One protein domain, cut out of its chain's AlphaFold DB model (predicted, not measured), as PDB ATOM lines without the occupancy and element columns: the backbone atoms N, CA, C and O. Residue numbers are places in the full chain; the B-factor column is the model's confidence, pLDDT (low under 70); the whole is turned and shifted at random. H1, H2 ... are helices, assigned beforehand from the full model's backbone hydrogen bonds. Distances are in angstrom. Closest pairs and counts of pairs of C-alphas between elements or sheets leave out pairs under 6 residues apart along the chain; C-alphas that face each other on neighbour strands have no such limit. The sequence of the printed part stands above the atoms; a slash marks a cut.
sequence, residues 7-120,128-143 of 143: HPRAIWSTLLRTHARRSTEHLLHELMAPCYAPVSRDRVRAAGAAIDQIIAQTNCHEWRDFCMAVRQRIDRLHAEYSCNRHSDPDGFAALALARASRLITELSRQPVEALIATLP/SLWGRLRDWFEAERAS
ATOM      1  N   HIS A   7     210.119 206.581 161.885       59.16
ATOM      2  CA  HIS A   7     209.899 207.820 162.621       59.16
ATOM      3  C   HIS A   7     210.014 207.700 164.154       59.16
ATOM      4  O   HIS A   7     210.684 208.569 164.707       59.16
ATOM      5  N   PRO A   8     209.529 206.653 164.861       69.44
ATOM      6  CA  PRO A   8     209.647 206.566 166.327       69.44
ATOM      7  C   PRO A   8     211.104 206.594 166.801       69.44
ATOM      8  O   PRO A   8     211.482 207.351 167.694       69.44
ATOM      9  N   ARG A   9     211.975 205.865 166.096       75.06
ATOM     10  CA  ARG A   9     213.419 205.861 166.348       75.06
ATOM     11  C   ARG A   9     214.042 207.245 166.211       75.06
ATOM     12  O   ARG A   9     214.936 207.585 166.987       75.06
ATOM     13  N   ALA A  10     213.630 208.022 165.211       75.50
ATOM     14  CA  ALA A  10     214.157 209.366 165.010       75.50
ATOM     15  C   ALA A  10     213.803 210.269 166.202       75.50
ATOM     16  O   ALA A  10     214.665 211.021 166.660       75.50
ATOM     17  N   ILE A  11     212.594 210.124 166.764       77.94
ATOM     18  CA  ILE A  11     212.176 210.807 168.000       77.94
ATOM     19  C   ILE A  11     213.070 210.388 169.163       77.94
ATOM     20  O   ILE A  11     213.699 211.236 169.787       77.94
ATOM     21  N   TRP A  12     213.168 209.085 169.429       85.75
ATOM     22  CA  TRP A  12     213.910 208.545 170.573       85.75
ATOM     23  C   TRP A  12     215.395 208.887 170.515       85.75
ATOM     24  O   TRP A  12     215.989 209.279 171.518       85.75
ATOM     25  N   SER A  13     215.986 208.800 169.321       85.56
ATOM     26  CA  SER A  13     217.375 209.191 169.086       85.56
ATOM     27  C   SER A  13     217.570 210.680 169.340       85.56
ATOM     28  O   SER A  13     218.554 211.067 169.959       85.56
ATOM     29  N   THR A  14     216.633 211.519 168.894       85.31
ATOM     30  CA  THR A  14     216.706 212.967 169.121       85.31
ATOM     31  C   THR A  14     216.558 213.296 170.603       85.31
ATOM     32  O   THR A  14     217.393 214.019 171.134       85.31
ATOM     33  N   LEU A  15     215.575 212.706 171.291       85.44
ATOM     34  CA  LEU A  15     215.368 212.850 172.734       85.44
ATOM     35  C   LEU A  15     216.638 212.496 173.514       85.44
ATOM     36  O   LEU A  15     217.178 213.342 174.230       85.44
ATOM     37  N   LEU A  16     217.155 211.272 173.343       88.88
ATOM     38  CA  LEU A  16     218.343 210.835 174.076       88.88
ATOM     39  C   LEU A  16     219.561 211.704 173.765       88.88
ATOM     40  O   LEU A  16     220.267 212.077 174.698       88.88
ATOM     41  N   ARG A  17     219.783 212.086 172.501       89.81
ATOM     42  CA  ARG A  17     220.890 212.985 172.137       89.81
ATOM     43  C   ARG A  17     220.748 214.352 172.787       89.81
ATOM     44  O   ARG A  17     221.717 214.858 173.340       89.81
ATOM     45  N   THR A  18     219.559 214.955 172.771       87.50
ATOM     46  CA  THR A  18     219.334 216.263 173.402       87.50
ATOM     47  C   THR A  18     219.618 216.212 174.901       87.50
ATOM     48  O   THR A  18     220.315 217.085 175.421       87.50
ATOM     49  N   HIS A  19     219.128 215.188 175.599       88.06
ATOM     50  CA  HIS A  19     219.359 215.038 177.035       88.06
ATOM     51  C   HIS A  19     220.825 214.702 177.363       88.06
ATOM     52  O   HIS A  19     221.411 215.336 178.242       88.06
ATOM     53  N   ALA A  20     221.448 213.776 176.630       87.12
ATOM     54  CA  ALA A  20     222.856 213.422 176.808       87.12
ATOM     55  C   ALA A  20     223.788 214.611 176.526       87.12
ATOM     56  O   ALA A  20     224.715 214.873 177.296       87.12
ATOM     57  N   ARG A  21     223.502 215.386 175.475       87.75
ATOM     58  CA  ARG A  21     224.241 216.603 175.138       87.75
ATOM     59  C   ARG A  21     224.131 217.652 176.239       87.75
ATOM     60  O   ARG A  21     225.164 218.135 176.685       87.75
ATOM     61  N   ARG A  22     222.922 217.941 176.738       86.31
ATOM     62  CA  ARG A  22     222.719 218.863 177.875       86.31
ATOM     63  C   ARG A  22     223.519 218.434 179.107       86.31
ATOM     64  O   ARG A  22     224.154 219.264 179.747       86.31
ATOM     65  N   SER A  23     223.515 217.137 179.425       85.88
ATOM     66  CA  SER A  23     224.290 216.588 180.546       85.88
ATOM     67  C   SER A  23     225.802 216.762 180.347       85.88
ATOM     68  O   SER A  23     226.506 217.184 181.266       85.88
ATOM     69  N   THR A  24     226.290 216.505 179.132       86.31
ATOM     70  CA  THR A  24     227.705 216.663 178.764       86.31
ATOM     71  C   THR A  24     228.133 218.133 178.792       86.31
ATOM     72  O   THR A  24     229.188 218.455 179.330       86.31
ATOM     73  N   GLU A  25     227.311 219.042 178.267       87.38
ATOM     74  CA  GLU A  25     227.557 220.491 178.283       87.38
ATOM     75  C   GLU A  25     227.604 221.046 179.711       87.38
ATOM     76  O   GLU A  25     228.480 221.853 180.019       87.38
ATOM     77  N   HIS A  26     226.729 220.572 180.603       85.88
ATOM     78  CA  HIS A  26     226.762 220.954 182.015       85.88
ATOM     79  C   HIS A  26     228.083 220.542 182.680       85.88
ATOM     80  O   HIS A  26     228.730 221.364 183.325       85.88
ATOM     81  N   LEU A  27     228.544 219.307 182.444       85.62
ATOM     82  CA  LEU A  27     229.841 218.844 182.945       85.62
ATOM     83  C   LEU A  27     231.010 219.644 182.346       85.62
ATOM     84  O   LEU A  27     231.938 220.008 183.058       85.62
ATOM     85  N   LEU A  28     230.969 219.968 181.052       86.81
ATOM     86  CA  LEU A  28     231.989 220.817 180.431       86.81
ATOM     87  C   LEU A  28     232.038 222.212 181.061       86.81
ATOM     88  O   LEU A  28     233.128 222.757 181.214       86.81
ATOM     89  N   HIS A  29     230.883 222.768 181.436       86.88
ATOM     90  CA  HIS A  29     230.795 224.044 182.136       86.88
ATOM     91  C   HIS A  29     231.361 223.955 183.563       86.88
ATOM     92  O   HIS A  29     232.099 224.847 183.976       86.88
ATOM     93  N   GLU A  30     231.093 222.872 184.304       82.88
ATOM     94  CA  GLU A  30     231.743 222.597 185.602       82.88
ATOM     95  C   GLU A  30     233.281 222.562 185.462       82.88
ATOM     96  O   GLU A  30     234.008 223.073 186.315       82.88
ATOM     97  N   LEU A  31     233.777 222.028 184.341       81.88
ATOM     98  CA  LEU A  31     235.203 221.943 184.012       81.88
ATOM     99  C   LEU A  31     235.807 223.235 183.437       81.88
ATOM    100  O   LEU A  31     236.995 223.259 183.119       81.88
ATOM    101  N   MET A  32     235.036 224.318 183.291       77.06
ATOM    102  CA  MET A  32     235.590 225.621 182.896       77.06
ATOM    103  C   MET A  32     236.358 226.315 184.029       77.06
ATOM    104  O   MET A  32     236.988 227.344 183.785       77.06
ATOM    105  N   ALA A  33     236.341 225.762 185.248       73.12
ATOM    106  CA  ALA A  33     237.150 226.267 186.347       73.12
ATOM    107  C   ALA A  33     238.659 226.212 186.003       73.12
ATOM    108  O   ALA A  33     239.125 225.230 185.416       73.12
ATOM    109  N   PRO A  34     239.452 227.229 186.395       66.81
ATOM    110  CA  PRO A  34     240.859 227.366 185.995       66.81
ATOM    111  C   PRO A  34     241.784 226.252 186.516       66.81
ATOM    112  O   PRO A  34     242.931 226.161 186.091       66.81
ATOM    113  N   CYS A  35     241.304 225.404 187.427       77.19
ATOM    114  CA  CYS A  35     242.048 224.283 187.992       77.19
ATOM    115  C   CYS A  35     242.067 223.020 187.110       77.19
ATOM    116  O   CYS A  35     242.823 222.099 187.418       77.19
ATOM    117  N   TYR A  36     241.279 222.955 186.031       78.12
ATOM    118  CA  TYR A  36     241.216 221.775 185.164       78.12
ATOM    119  C   TYR A  36     242.016 221.947 183.873       78.12
ATOM    120  O   TYR A  36     241.992 222.991 183.217       78.12
ATOM    121  N   ALA A  37     242.714 220.884 183.475       80.81
ATOM    122  CA  ALA A  37     243.499 220.882 182.252       80.81
ATOM    123  C   ALA A  37     242.584 220.868 181.007       80.81
ATOM    124  O   ALA A  37     241.544 220.204 181.003       80.81
ATOM    125  N   PRO A  38     242.971 221.523 179.894       83.75
ATOM    126  CA  PRO A  38     242.206 221.477 178.648       83.75
ATOM    127  C   PRO A  38     241.899 220.054 178.156       83.75
ATOM    128  O   PRO A  38     240.782 219.808 177.706       83.75
ATOM    129  N   VAL A  39     242.840 219.120 178.332       86.62
ATOM    130  CA  VAL A  39     242.704 217.710 177.924       86.62
ATOM    131  C   VAL A  39     241.526 216.996 178.600       86.62
ATOM    132  O   VAL A  39     240.878 216.159 177.975       86.62
ATOM    133  N   SER A  40     241.182 217.369 179.835       86.19
ATOM    134  CA  SER A  40     240.027 216.831 180.562       86.19
ATOM    135  C   SER A  40     238.717 217.112 179.821       86.19
ATOM    136  O   SER A  40     237.838 216.258 179.719       86.19
ATOM    137  N   ARG A  41     238.605 218.306 179.226       87.12
ATOM    138  CA  ARG A  41     237.429 218.710 178.444       87.12
ATOM    139  C   ARG A  41     237.348 217.958 177.121       87.12
ATOM    140  O   ARG A  41     236.254 217.580 176.707       87.12
ATOM    141  N   ASP A  42     238.481 217.708 176.473       89.81
ATOM    142  CA  ASP A  42     238.516 216.942 175.224       89.81
ATOM    143  C   ASP A  42     238.094 215.486 175.441       89.81
ATOM    144  O   ASP A  42     237.348 214.934 174.633       89.81
ATOM    145  N   ARG A  43     238.458 214.894 176.583       89.38
ATOM    146  CA  ARG A  43     237.978 213.565 176.985       89.38
ATOM    147  C   ARG A  43     236.470 213.528 177.215       89.38
ATOM    148  O   ARG A  43     235.806 212.623 176.717       89.38
ATOM    149  N   VAL A  44     235.905 214.531 177.890       90.69
ATOM    150  CA  VAL A  44     234.444 214.643 178.063       90.69
ATOM    151  C   VAL A  44     233.731 214.812 176.717       90.69
ATOM    152  O   VAL A  44     232.698 214.185 176.487       90.69
ATOM    153  N   ARG A  45     234.294 215.594 175.785       91.56
ATOM    154  CA  ARG A  45     233.762 215.708 174.414       91.56
ATOM    155  C   ARG A  45     233.812 214.375 173.669       91.56
ATOM    156  O   ARG A  45     232.837 214.023 173.012       91.56
ATOM    157  N   ALA A  46     234.911 213.629 173.792       92.31
ATOM    158  CA  ALA A  46     235.047 212.305 173.190       92.31
ATOM    159  C   ALA A  46     234.013 211.316 173.755       92.31
ATOM    160  O   ALA A  46     233.378 210.594 172.989       92.31
ATOM    161  N   ALA A  47     233.777 211.339 175.072       92.38
ATOM    162  CA  ALA A  47     232.720 210.553 175.706       92.38
ATOM    163  C   ALA A  47     231.325 210.930 175.171       92.38
ATOM    164  O   ALA A  47     230.541 210.047 174.824       92.38
ATOM    165  N   GLY A  48     231.038 212.229 175.019       92.69
ATOM    166  CA  GLY A  48     229.804 212.723 174.398       92.69
ATOM    167  C   GLY A  48     229.609 212.214 172.964       92.69
ATOM    168  O   GLY A  48     228.550 211.684 172.631       92.69
ATOM    169  N   ALA A  49     230.652 212.287 172.132       93.75
ATOM    170  CA  ALA A  49     230.615 211.779 170.760       93.75
ATOM    171  C   ALA A  49     230.393 210.255 170.702       93.75
ATOM    172  O   ALA A  49     229.648 209.763 169.851       93.75
ATOM    173  N   ALA A  50     230.994 209.503 171.628       94.06
ATOM    174  CA  ALA A  50     230.785 208.063 171.732       94.06
ATOM    175  C   ALA A  50     229.335 207.719 172.122       94.06
ATOM    176  O   ALA A  50     228.743 206.814 171.532       94.06
ATOM    177  N   ILE A  51     228.729 208.470 173.051       94.00
ATOM    178  CA  ILE A  51     227.305 208.328 173.401       94.00
ATOM    179  C   ILE A  51     226.425 208.569 172.166       94.00
ATOM    180  O   ILE A  51     225.559 207.746 171.859       94.00
ATOM    181  N   ASP A  52     226.673 209.644 171.415       92.12
ATOM    182  CA  ASP A  52     225.919 209.959 170.197       92.12
ATOM    183  C   ASP A  52     226.014 208.842 169.147       92.12
ATOM    184  O   ASP A  52     225.010 208.492 168.511       92.12
ATOM    185  N   GLN A  53     227.201 208.246 168.994       94.81
ATOM    186  CA  GLN A  53     227.433 207.116 168.098       94.81
ATOM    187  C   GLN A  53     226.704 205.849 168.570       94.81
ATOM    188  O   GLN A  53     226.078 205.162 167.756       94.81
ATOM    189  N   ILE A  54     226.718 205.557 169.874       95.56
ATOM    190  CA  ILE A  54     225.961 204.444 170.462       95.56
ATOM    191  C   ILE A  54     224.466 204.622 170.178       95.56
ATOM    192  O   ILE A  54     223.828 203.686 169.690       95.56
ATOM    193  N   ILE A  55     223.914 205.816 170.412       93.62
ATOM    194  CA  ILE A  55     222.504 206.124 170.122       93.62
ATOM    195  C   ILE A  55     222.218 205.934 168.625       93.62
ATOM    196  O   ILE A  55     221.234 205.293 168.262       93.62
ATOM    197  N   ALA A  56     223.097 206.430 167.746       90.38
ATOM    198  CA  ALA A  56     222.939 206.308 166.295       90.38
ATOM    199  C   ALA A  56     222.857 204.851 165.821       90.38
ATOM    200  O   ALA A  56     222.059 204.531 164.943       90.38
ATOM    201  N   GLN A  57     223.680 203.980 166.401       91.88
ATOM    202  CA  GLN A  57     223.827 202.583 165.993       91.88
ATOM    203  C   GLN A  57     222.845 201.632 166.685       91.88
ATOM    204  O   GLN A  57     222.822 200.447 166.360       91.88
ATOM    205  N   THR A  58     222.072 202.106 167.662       92.06
ATOM    206  CA  THR A  58     221.149 201.245 168.404       92.06
ATOM    207  C   THR A  58     219.840 201.083 167.634       92.06
ATOM    208  O   THR A  58     219.224 202.061 167.209       92.06
ATOM    209  N   ASN A  59     219.430 199.831 167.435       87.25
ATOM    210  CA  ASN A  59     218.239 199.456 166.680       87.25
ATOM    211  C   ASN A  59     217.284 198.707 167.615       87.25
ATOM    212  O   ASN A  59     217.536 197.548 167.932       87.25
ATOM    213  N   CYS A  60     216.200 199.355 168.038       85.38
ATOM    214  CA  CYS A  60     215.132 198.730 168.820       85.38
ATOM    215  C   CYS A  60     213.773 199.270 168.359       85.38
ATOM    216  O   CYS A  60     213.703 200.367 167.798       85.38
ATOM    217  N   HIS A  61     212.715 198.495 168.598       81.38
ATOM    218  CA  HIS A  61     211.342 198.819 168.188       81.38
ATOM    219  C   HIS A  61     210.480 199.376 169.322       81.38
ATOM    220  O   HIS A  61     209.381 199.838 169.057       81.38
ATOM    221  N   GLU A  62     211.005 199.380 170.546       86.19
ATOM    222  CA  GLU A  62     210.343 199.867 171.752       86.19
ATOM    223  C   GLU A  62     211.250 200.876 172.462       86.19
ATOM    224  O   GLU A  62     212.470 200.683 172.533       86.19
ATOM    225  N   TRP A  63     210.665 201.941 173.022       86.69
ATOM    226  CA  TRP A  63     211.409 202.998 173.724       86.69
ATOM    227  C   TRP A  63     212.257 202.441 174.869       86.69
ATOM    228  O   TRP A  63     213.443 202.747 174.996       86.69
ATOM    229  N   ARG A  64     211.651 201.583 175.694       88.81
ATOM    230  CA  ARG A  64     212.320 201.006 176.860       88.81
ATOM    231  C   ARG A  64     213.513 200.148 176.446       88.81
ATOM    232  O   ARG A  64     214.589 200.294 177.026       88.81
ATOM    233  N   ASP A  65     213.339 199.308 175.433       90.44
ATOM    234  CA  ASP A  65     214.402 198.438 174.926       90.44
ATOM    235  C   ASP A  65     215.522 199.252 174.282       90.44
ATOM    236  O   ASP A  65     216.700 198.979 174.519       90.44
ATOM    237  N   PHE A  66     215.169 200.317 173.554       91.31
ATOM    238  CA  PHE A  66     216.127 201.273 173.010       91.31
ATOM    239  C   PHE A  66     216.992 201.891 174.113       91.31
ATOM    240  O   PHE A  66     218.221 201.827 174.040       91.31
ATOM    241  N   CYS A  67     216.380 202.430 175.172       93.50
ATOM    242  CA  CYS A  67     217.115 202.988 176.307       93.50
ATOM    243  C   CYS A  67     218.011 201.954 176.990       93.50
ATOM    244  O   CYS A  67     219.161 202.255 177.302       93.50
ATOM    245  N   MET A  68     217.506 200.740 177.214       94.38
ATOM    246  CA  MET A  68     218.263 199.671 177.867       94.38
ATOM    247  C   MET A  68     219.473 199.238 177.033       94.38
ATOM    248  O   MET A  68     220.565 199.080 177.583       94.38
ATOM    249  N   ALA A  69     219.313 199.115 175.713       95.00
ATOM    250  CA  ALA A  69     220.397 198.775 174.796       95.00
ATOM    251  C   ALA A  69     221.460 199.884 174.717       95.00
ATOM    252  O   ALA A  69     222.659 199.596 174.781       95.00
ATOM    253  N   VAL A  70     221.045 201.157 174.644       95.56
ATOM    254  CA  VAL A  70     221.971 202.301 174.707       95.56
ATOM    255  C   VAL A  70     222.722 202.296 176.041       95.56
ATOM    256  O   VAL A  70     223.952 202.381 176.048       95.56
ATOM    257  N   ARG A  71     222.011 202.135 177.166       95.62
ATOM    258  CA  ARG A  71     222.608 202.115 178.508       95.62
ATOM    259  C   ARG A  71     223.654 201.017 178.645       95.62
ATOM    260  O   ARG A  71     224.767 201.303 179.057       95.62
ATOM    261  N   GLN A  72     223.333 199.787 178.250       96.88
ATOM    262  CA  GLN A  72     224.257 198.657 178.366       96.88
ATOM    263  C   GLN A  72     225.576 198.901 177.614       96.88
ATOM    264  O   GLN A  72     226.648 198.512 178.077       96.88
ATOM    265  N   ARG A  73     225.513 199.559 176.452       97.06
ATOM    266  CA  ARG A  73     226.704 199.920 175.673       97.06
ATOM    267  C   ARG A  73     227.506 201.038 176.340       97.06
ATOM    268  O   ARG A  73     228.732 200.967 176.339       97.06
ATOM    269  N   ILE A  74     226.834 202.022 176.938       96.00
ATOM    270  CA  ILE A  74     227.484 203.076 177.728       96.00
ATOM    271  C   ILE A  74     228.135 202.493 178.986       96.00
ATOM    272  O   ILE A  74     229.270 202.845 179.277       96.00
ATOM    273  N   ASP A  75     227.478 201.568 179.690       96.12
ATOM    274  CA  ASP A  75     228.019 200.909 180.885       96.12
ATOM    275  C   ASP A  75     229.291 200.113 180.560       96.12
ATOM    276  O   ASP A  75     230.261 200.141 181.321       96.12
ATOM    277  N   ARG A  76     229.324 199.438 179.401       95.81
ATOM    278  CA  ARG A  76     230.531 198.752 178.918       95.81
ATOM    279  C   ARG A  76     231.664 199.742 178.648       95.81
ATOM    280  O   ARG A  76     232.767 199.540 179.145       95.81
ATOM    281  N   LEU A  77     231.377 200.822 177.922       94.00
ATOM    282  CA  LEU A  77     232.364 201.862 177.635       94.00
ATOM    283  C   LEU A  77     232.872 202.525 178.928       94.00
ATOM    284  O   LEU A  77     234.061 202.767 179.088       94.00
ATOM    285  N   HIS A  78     231.987 202.758 179.895       94.44
ATOM    286  CA  HIS A  78     232.340 203.291 181.207       94.44
ATOM    287  C   HIS A  78     233.323 202.382 181.956       94.44
ATOM    288  O   HIS A  78     234.297 202.873 182.533       94.44
ATOM    289  N   ALA A  79     233.093 201.065 181.932       94.06
ATOM    290  CA  ALA A  79     234.000 200.093 182.534       94.06
ATOM    291  C   ALA A  79     235.378 200.102 181.848       94.06
ATOM    292  O   ALA A  79     236.396 200.114 182.536       94.06
ATOM    293  N   GLU A  80     235.424 200.179 180.515       92.06
ATOM    294  CA  GLU A  80     236.680 200.274 179.753       92.06
ATOM    295  C   GLU A  80     237.501 201.513 180.145       92.06
ATOM    296  O   GLU A  80     238.708 201.413 180.379       92.06
ATOM    297  N   TYR A  81     236.846 202.669 180.278       88.69
ATOM    298  CA  TYR A  81     237.492 203.920 180.689       88.69
ATOM    299  C   TYR A  81     237.956 203.883 182.149       88.69
ATOM    300  O   TYR A  81     239.067 204.310 182.453       88.69
ATOM    301  N   SER A  82     237.142 203.316 183.042       89.00
ATOM    302  CA  SER A  82     237.457 203.209 184.472       89.00
ATOM    303  C   SER A  82     238.612 202.239 184.751       89.00
ATOM    304  O   SER A  82     239.399 202.456 185.670       89.00
ATOM    305  N   CYS A  83     238.736 201.165 183.964       87.94
ATOM    306  CA  CYS A  83     239.811 200.185 184.108       87.94
ATOM    307  C   CYS A  83     241.128 200.631 183.451       87.94
ATOM    308  O   CYS A  83     242.189 200.138 183.834       87.94
ATOM    309  N   ASN A  84     241.094 201.552 182.481       85.69
ATOM    310  CA  ASN A  84     242.287 201.990 181.760       85.69
ATOM    311  C   ASN A  84     242.716 203.416 182.138       85.69
ATOM    312  O   ASN A  84     242.328 204.400 181.509       85.69
ATOM    313  N   ARG A  85     243.632 203.512 183.110       78.06
ATOM    314  CA  ARG A  85     244.209 204.786 183.579       78.06
ATOM    315  C   ARG A  85     244.911 205.598 182.481       78.06
ATOM    316  O   ARG A  85     245.093 206.796 182.652       78.06
ATOM    317  N   HIS A  86     245.305 204.980 181.363       77.75
ATOM    318  CA  HIS A  86     245.875 205.706 180.221       77.75
ATOM    319  C   HIS A  86     244.799 206.390 179.369       77.75
ATOM    320  O   HIS A  86     245.052 207.457 178.813       77.75
ATOM    321  N   SER A  87     243.604 205.801 179.285       76.62
ATOM    322  CA  SER A  87     242.475 206.367 178.542       76.62
ATOM    323  C   SER A  87     241.870 207.577 179.256       76.62
ATOM    324  O   SER A  87     241.496 208.548 178.599       76.62
ATOM    325  N   ASP A  88     241.801 207.534 180.591       86.25
ATOM    326  CA  ASP A  88     241.134 208.557 181.407       86.25
ATOM    327  C   ASP A  88     241.799 208.743 182.786       86.25
ATOM    328  O   ASP A  88     241.225 208.397 183.818       86.25
ATOM    329  N   PRO A  89     243.040 209.260 182.842       84.56
ATOM    330  CA  PRO A  89     243.798 209.405 184.088       84.56
ATOM    331  C   PRO A  89     243.136 210.322 185.125       84.56
ATOM    332  O   PRO A  89     243.445 210.212 186.309       84.56
ATOM    333  N   ASP A  90     242.264 211.227 184.685       86.94
ATOM    334  CA  ASP A  90     241.497 212.171 185.499       86.94
ATOM    335  C   ASP A  90     240.045 211.727 185.752       86.94
ATOM    336  O   ASP A  90     239.356 212.344 186.563       86.94
ATOM    337  N   GLY A  91     239.583 210.645 185.116       89.00
ATOM    338  CA  GLY A  91     238.270 210.041 185.366       89.00
ATOM    339  C   GLY A  91     237.074 210.829 184.819       89.00
ATOM    340  O   GLY A  91     235.926 210.488 185.118       89.00
ATOM    341  N   PHE A  92     237.296 211.901 184.051       90.81
ATOM    342  CA  PHE A  92     236.208 212.775 183.608       90.81
ATOM    343  C   PHE A  92     235.400 212.189 182.452       90.81
ATOM    344  O   PHE A  92     234.189 212.417 182.392       90.81
ATOM    345  N   ALA A  93     236.018 211.413 181.557       90.19
ATOM    346  CA  ALA A  93     235.253 210.700 180.535       90.19
ATOM    347  C   ALA A  93     234.390 209.597 181.163       90.19
ATOM    348  O   ALA A  93     233.207 209.492 180.832       90.19
ATOM    349  N   ALA A  94     234.928 208.840 182.121       92.44
ATOM    350  CA  ALA A  94     234.166 207.870 182.896       92.44
ATOM    351  C   ALA A  94     233.001 208.552 183.638       92.44
ATOM    352  O   ALA A  94     231.854 208.115 183.529       92.44
ATOM    353  N   LEU A  95     233.240 209.692 184.291       91.62
ATOM    354  CA  LEU A  95     232.181 210.460 184.949       91.62
ATOM    355  C   LEU A  95     231.068 210.890 183.975       91.62
ATOM    356  O   LEU A  95     229.886 210.775 184.309       91.62
ATOM    357  N   ALA A  96     231.423 211.357 182.774       92.25
ATOM    358  CA  ALA A  96     230.453 211.724 181.742       92.25
ATOM    359  C   ALA A  96     229.578 210.527 181.328       92.25
ATOM    360  O   ALA A  96     228.352 210.642 181.264       92.25
ATOM    361  N   LEU A  97     230.193 209.359 181.117       93.88
ATOM    362  CA  LEU A  97     229.496 208.118 180.763       93.88
ATOM    363  C   LEU A  97     228.578 207.635 181.897       93.88
ATOM    364  O   LEU A  97     227.430 207.266 181.642       93.88
ATOM    365  N   ALA A  98     229.032 207.703 183.151       93.94
ATOM    366  CA  ALA A  98     228.224 207.347 184.317       93.94
ATOM    367  C   ALA A  98     226.993 208.260 184.465       93.94
ATOM    368  O   ALA A  98     225.878 207.775 184.688       93.94
ATOM    369  N   ARG A  99     227.164 209.580 184.284       93.06
ATOM    370  CA  ARG A  99     226.050 210.546 184.284       93.06
ATOM    371  C   ARG A  99     225.051 210.243 183.164       93.06
ATOM    372  O   ARG A  99     223.847 210.225 183.420       93.06
ATOM    373  N   ALA A 100     225.533 209.942 181.958       91.88
ATOM    374  CA  ALA A 100     224.677 209.577 180.833       91.88
ATOM    375  C   ALA A 100     223.897 208.273 181.084       91.88
ATOM    376  O   ALA A 100     222.693 208.226 180.835       91.88
ATOM    377  N   SER A 101     224.540 207.236 181.631       93.12
ATOM    378  CA  SER A 101     223.879 205.966 181.975       93.12
ATOM    379  C   SER A 101     222.752 206.155 182.999       93.12
ATOM    380  O   SER A 101     221.633 205.647 182.826       93.12
ATOM    381  N   ARG A 102     223.006 206.959 184.041       93.56
ATOM    382  CA  ARG A 102     221.989 207.317 185.037       93.56
ATOM    383  C   ARG A 102     220.824 208.074 184.403       93.56
ATOM    384  O   ARG A 102     219.676 207.690 184.611       93.56
ATOM    385  N   LEU A 103     221.119 209.091 183.597       92.19
ATOM    386  CA  LEU A 103     220.109 209.876 182.892       92.19
ATOM    387  C   LEU A 103     219.225 208.984 182.017       92.19
ATOM    388  O   LEU A 103     218.006 209.054 182.099       92.19
ATOM    389  N   ILE A 104     219.817 208.087 181.226       91.81
ATOM    390  CA  ILE A 104     219.064 207.162 180.369       91.81
ATOM    391  C   ILE A 104     218.183 206.224 181.197       91.81
ATOM    392  O   ILE A 104     217.055 205.945 180.801       91.81
ATOM    393  N   THR A 105     218.654 205.777 182.365       92.38
ATOM    394  CA  THR A 105     217.846 204.970 183.295       92.38
ATOM    395  C   THR A 105     216.644 205.743 183.841       92.38
ATOM    396  O   THR A 105     215.582 205.164 184.060       92.38
ATOM    397  N   GLU A 106     216.793 207.042 184.087       91.25
ATOM    398  CA  GLU A 106     215.693 207.901 184.527       91.25
ATOM    399  C   GLU A 106     214.706 208.160 183.377       91.25
ATOM    400  O   GLU A 106     213.498 208.019 183.565       91.25
ATOM    401  N   LEU A 107     215.206 208.441 182.170       88.81
ATOM    402  CA  LEU A 107     214.391 208.649 180.969       88.81
ATOM    403  C   LEU A 107     213.620 207.385 180.562       88.81
ATOM    404  O   LEU A 107     212.459 207.474 180.175       88.81
ATOM    405  N   SER A 108     214.209 206.194 180.715       91.25
ATOM    406  CA  SER A 108     213.548 204.927 180.366       91.25
ATOM    407  C   SER A 108     212.326 204.610 181.233       91.25
ATOM    408  O   SER A 108     211.567 203.699 180.916       91.25
ATOM    409  N   ARG A 109     212.177 205.294 182.374       90.62
ATOM    410  CA  ARG A 109     211.032 205.148 183.287       90.62
ATOM    411  C   ARG A 109     209.893 206.106 182.951       90.62
ATOM    412  O   ARG A 109     208.811 205.959 183.511       90.62
ATOM    413  N   GLN A 110     210.140 207.089 182.091       85.06
ATOM    414  CA  GLN A 110     209.159 208.095 181.719       85.06
ATOM    415  C   GLN A 110     208.479 207.717 180.398       85.06
ATOM    416  O   GLN A 110     209.137 207.165 179.508       85.06
ATOM    417  N   PRO A 111     207.179 208.021 180.253       82.50
ATOM    418  CA  PRO A 111     206.502 207.917 178.970       82.50
ATOM    419  C   PRO A 111     207.115 208.921 177.982       82.50
ATOM    420  O   PRO A 111     207.485 210.038 178.363       82.50
ATOM    421  N   VAL A 112     207.250 208.521 176.716       78.69
ATOM    422  CA  VAL A 112     207.921 209.325 175.676       78.69
ATOM    423  C   VAL A 112     207.230 210.679 175.501       78.69
ATOM    424  O   VAL A 112     207.890 211.696 175.305       78.69
ATOM    425  N   GLU A 113     205.912 210.706 175.660       78.06
ATOM    426  CA  GLU A 113     205.047 211.881 175.603       78.06
ATOM    427  C   GLU A 113     205.462 212.944 176.622       78.06
ATOM    428  O   GLU A 113     205.577 214.125 176.287       78.06
ATOM    429  N   ALA A 114     205.735 212.529 177.864       78.12
ATOM    430  CA  ALA A 114     206.170 213.445 178.913       78.12
ATOM    431  C   ALA A 114     207.550 214.028 178.594       78.12
ATOM    432  O   ALA A 114     207.786 215.214 178.808       78.12
ATOM    433  N   LEU A 115     208.446 213.218 178.025       78.56
ATOM    434  CA  LEU A 115     209.789 213.661 177.660       78.56
ATOM    435  C   LEU A 115     209.777 214.670 176.515       78.56
ATOM    436  O   LEU A 115     210.513 215.656 176.571       78.56
ATOM    437  N   ILE A 116     208.911 214.482 175.519       75.88
ATOM    438  CA  ILE A 116     208.745 215.439 174.417       75.88
ATOM    439  C   ILE A 116     208.352 216.819 174.947       75.88
ATOM    440  O   ILE A 116     208.894 217.819 174.481       75.88
ATOM    441  N   ALA A 117     207.490 216.891 175.963       72.06
ATOM    442  CA  ALA A 117     207.101 218.161 176.579       72.06
ATOM    443  C   ALA A 117     208.259 218.882 177.304       72.06
ATOM    444  O   ALA A 117     208.187 220.091 177.514       72.06
ATOM    445  N   THR A 118     209.336 218.173 177.670       72.50
ATOM    446  CA  THR A 118     210.533 218.763 178.313       72.50
ATOM    447  C   THR A 118     211.584 219.266 177.320       72.50
ATOM    448  O   THR A 118     212.590 219.889 177.702       72.50
ATOM    449  N   LEU A 119     211.388 218.983 176.034       66.62
ATOM    450  CA  LEU A 119     212.260 219.487 174.993       66.62
ATOM    451  C   LEU A 119     212.036 220.988 174.791       66.62
ATOM    452  O   LEU A 119     210.920 221.481 174.942       66.62
ATOM    453  N   PRO A 120     213.093 221.741 174.448       59.97
ATOM    454  CA  PRO A 120     212.940 223.159 174.180       59.97
ATOM    455  C   PRO A 120     212.064 223.322 172.933       59.97
ATOM    456  O   PRO A 120     212.379 222.762 171.881       59.97
ATOM    457  N   SER A 128     208.940 222.001 161.031       60.88
ATOM    458  CA  SER A 128     209.814 221.366 162.015       60.88
ATOM    459  C   SER A 128     209.402 219.898 162.158       60.88
ATOM    460  O   SER A 128     208.219 219.571 162.272       60.88
ATOM    461  N   LEU A 129     210.389 218.997 162.122       59.28
ATOM    462  CA  LEU A 129     210.204 217.580 162.444       59.28
ATOM    463  C   LEU A 129     209.329 217.445 163.705       59.28
ATOM    464  O   LEU A 129     208.397 216.659 163.718       59.28
ATOM    465  N   TRP A 130     209.537 218.332 164.681       59.03
ATOM    466  CA  TRP A 130     208.764 218.472 165.913       59.03
ATOM    467  C   TRP A 130     207.251 218.611 165.751       59.03
ATOM    468  O   TRP A 130     206.530 217.935 166.476       59.03
ATOM    469  N   GLY A 131     206.767 219.438 164.819       63.31
ATOM    470  CA  GLY A 131     205.327 219.562 164.568       63.31
ATOM    471  C   GLY A 131     204.736 218.227 164.121       63.31
ATOM    472  O   GLY A 131     203.835 217.703 164.760       63.31
ATOM    473  N   ARG A 132     205.366 217.592 163.123       64.06
ATOM    474  CA  ARG A 132     204.945 216.273 162.618       64.06
ATOM    475  C   ARG A 132     205.006 215.177 163.683       64.06
ATOM    476  O   ARG A 132     204.182 214.272 163.669       64.06
ATOM    477  N   LEU A 133     205.982 215.248 164.587       63.16
ATOM    478  CA  LEU A 133     206.134 214.282 165.672       63.16
ATOM    479  C   LEU A 133     205.062 214.446 166.753       63.16
ATOM    480  O   LEU A 133     204.544 213.442 167.233       63.16
ATOM    481  N   ARG A 134     204.724 215.687 167.118       63.41
ATOM    482  CA  ARG A 134     203.642 215.970 168.067       63.41
ATOM    483  C   ARG A 134     202.288 215.571 167.489       63.41
ATOM    484  O   ARG A 134     201.557 214.841 168.145       63.41
ATOM    485  N   ASP A 135     202.002 215.988 166.259       64.56
ATOM    486  CA  ASP A 135     200.718 215.725 165.607       64.56
ATOM    487  C   ASP A 135     200.495 214.211 165.402       64.56
ATOM    488  O   ASP A 135     199.381 213.719 165.563       64.56
ATOM    489  N   TRP A 136     201.556 213.436 165.123       65.31
ATOM    490  CA  TRP A 136     201.469 211.969 165.098       65.31
ATOM    491  C   TRP A 136     201.169 211.376 166.478       65.31
ATOM    492  O   TRP A 136     200.291 210.528 166.587       65.31
ATOM    493  N   PHE A 137     201.857 211.824 167.534       61.62
ATOM    494  CA  PHE A 137     201.583 211.349 168.895       61.62
ATOM    495  C   PHE A 137     200.132 211.614 169.312       61.62
ATOM    496  O   PHE A 137     199.507 210.780 169.965       61.62
ATOM    497  N   GLU A 138     199.587 212.769 168.929       63.69
ATOM    498  CA  GLU A 138     198.183 213.106 169.163       63.69
ATOM    499  C   GLU A 138     197.231 212.207 168.356       63.69
ATOM    500  O   GLU A 138     196.209 211.780 168.894       63.69
ATOM    501  N   ALA A 139     197.580 211.856 167.114       63.44
ATOM    502  CA  ALA A 139     196.803 210.934 166.283       63.44
ATOM    503  C   ALA A 139     196.814 209.487 166.812       63.44
ATOM    504  O   ALA A 139     195.768 208.835 166.837       63.44
ATOM    505  N   GLU A 140     197.964 208.996 167.283       57.06
ATOM    506  CA  GLU A 140     198.097 207.651 167.857       57.06
ATOM    507  C   GLU A 140     197.318 207.527 169.176       57.06
ATOM    508  O   GLU A 140     196.707 206.503 169.446       57.06
ATOM    509  N   ARG A 141     197.263 208.599 169.980       50.69
ATOM    510  CA  ARG A 141     196.440 208.654 171.200       50.69
ATOM    511  C   ARG A 141     194.932 208.620 170.948       50.69
ATOM    512  O   ARG A 141     194.183 208.364 171.890       50.69
ATOM    513  N   ALA A 142     194.492 208.992 169.750       60.00
ATOM    514  CA  ALA A 142     193.082 209.082 169.380       60.00
ATOM    515  C   ALA A 142     192.557 207.817 168.674       60.00
ATOM    516  O   ALA A 142     191.367 207.764 168.359       60.00
ATOM    517  N   SER A 143     193.434 206.837 168.422       47.66
ATOM    518  CA  SER A 143     193.134 205.544 167.790       47.66
ATOM    519  C   SER A 143     193.045 204.427 168.828       47.66
ATOM    520  O   SER A 143     192.250 203.490 168.593       47.66
TER     521      SER A 143
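AT A GLANCE: This is residues 7 to 120 and 128 to 143 of the 143 residues of an uncharacterized protein of Insolitispirillum peregrinum (UniProt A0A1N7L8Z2). Four helices, H1 to H4, form an up-and-down bundle, each running against the one before. Short H5 packs on H1 near the end of the bundle where H1 begins, and H6 extends the model beyond that end. The printed part has 130 residues with six named helices, H1 to H6 in chain order, and no named strand; the class is all helix. It is compact, with a radius of gyration of the C-alphas of 16.1 A, yet elongated, spanning 54 by 28 by 20 A.

IN THESE COORDINATES: H1, residues 7 to 30, begins at C-alpha 7 (209.899, 207.820, 162.621) and is 35.0 A long. H2, residues 38 to 57, measures 29.2 A, H3, residues 63 to 83, 30.4 A, and H4, residues 92 to 107, 22.4 A. H5, residues 112 to 117, is 8.9 A long. H6, residues 129 to 140, measures 16.6 A and ends at C-alpha 140 (198.097, 207.651, 167.857).

HOW THE PARTS SIT: H1 and H2 form a hairpin at a shallow tilt of 10 degrees; their closest C-alphas, Ser 13 and Ile 55, are 6.1 A apart. H3 and H4 form another, at 19 degrees, closest at the C-alphas of His 78 and Ala 94, 5.2 A. H2 touches H4 at the C-alphas of Val 44 and Ala 93, 4.7 A. H5 only just touches H1, with 3 pairs of C-alphas within 8 A, the closest Leu 15 and Ile 116 at 7.3 A. H6 is apart from H2, H3 and H4. Every O i to N i+4 pair is within hydrogen-bond range in H1 to H6.

THE WHOLE: The farthest C-alphas, Cys 35 and Ser 143, are 56.1 A apart. Residues 121 to 127 are not printed; the gap is 12.7 A. No link printed whole is long. The pLDDT is under 70 at residues 7 to 8, 34, 119 to 120 and 128 to 143.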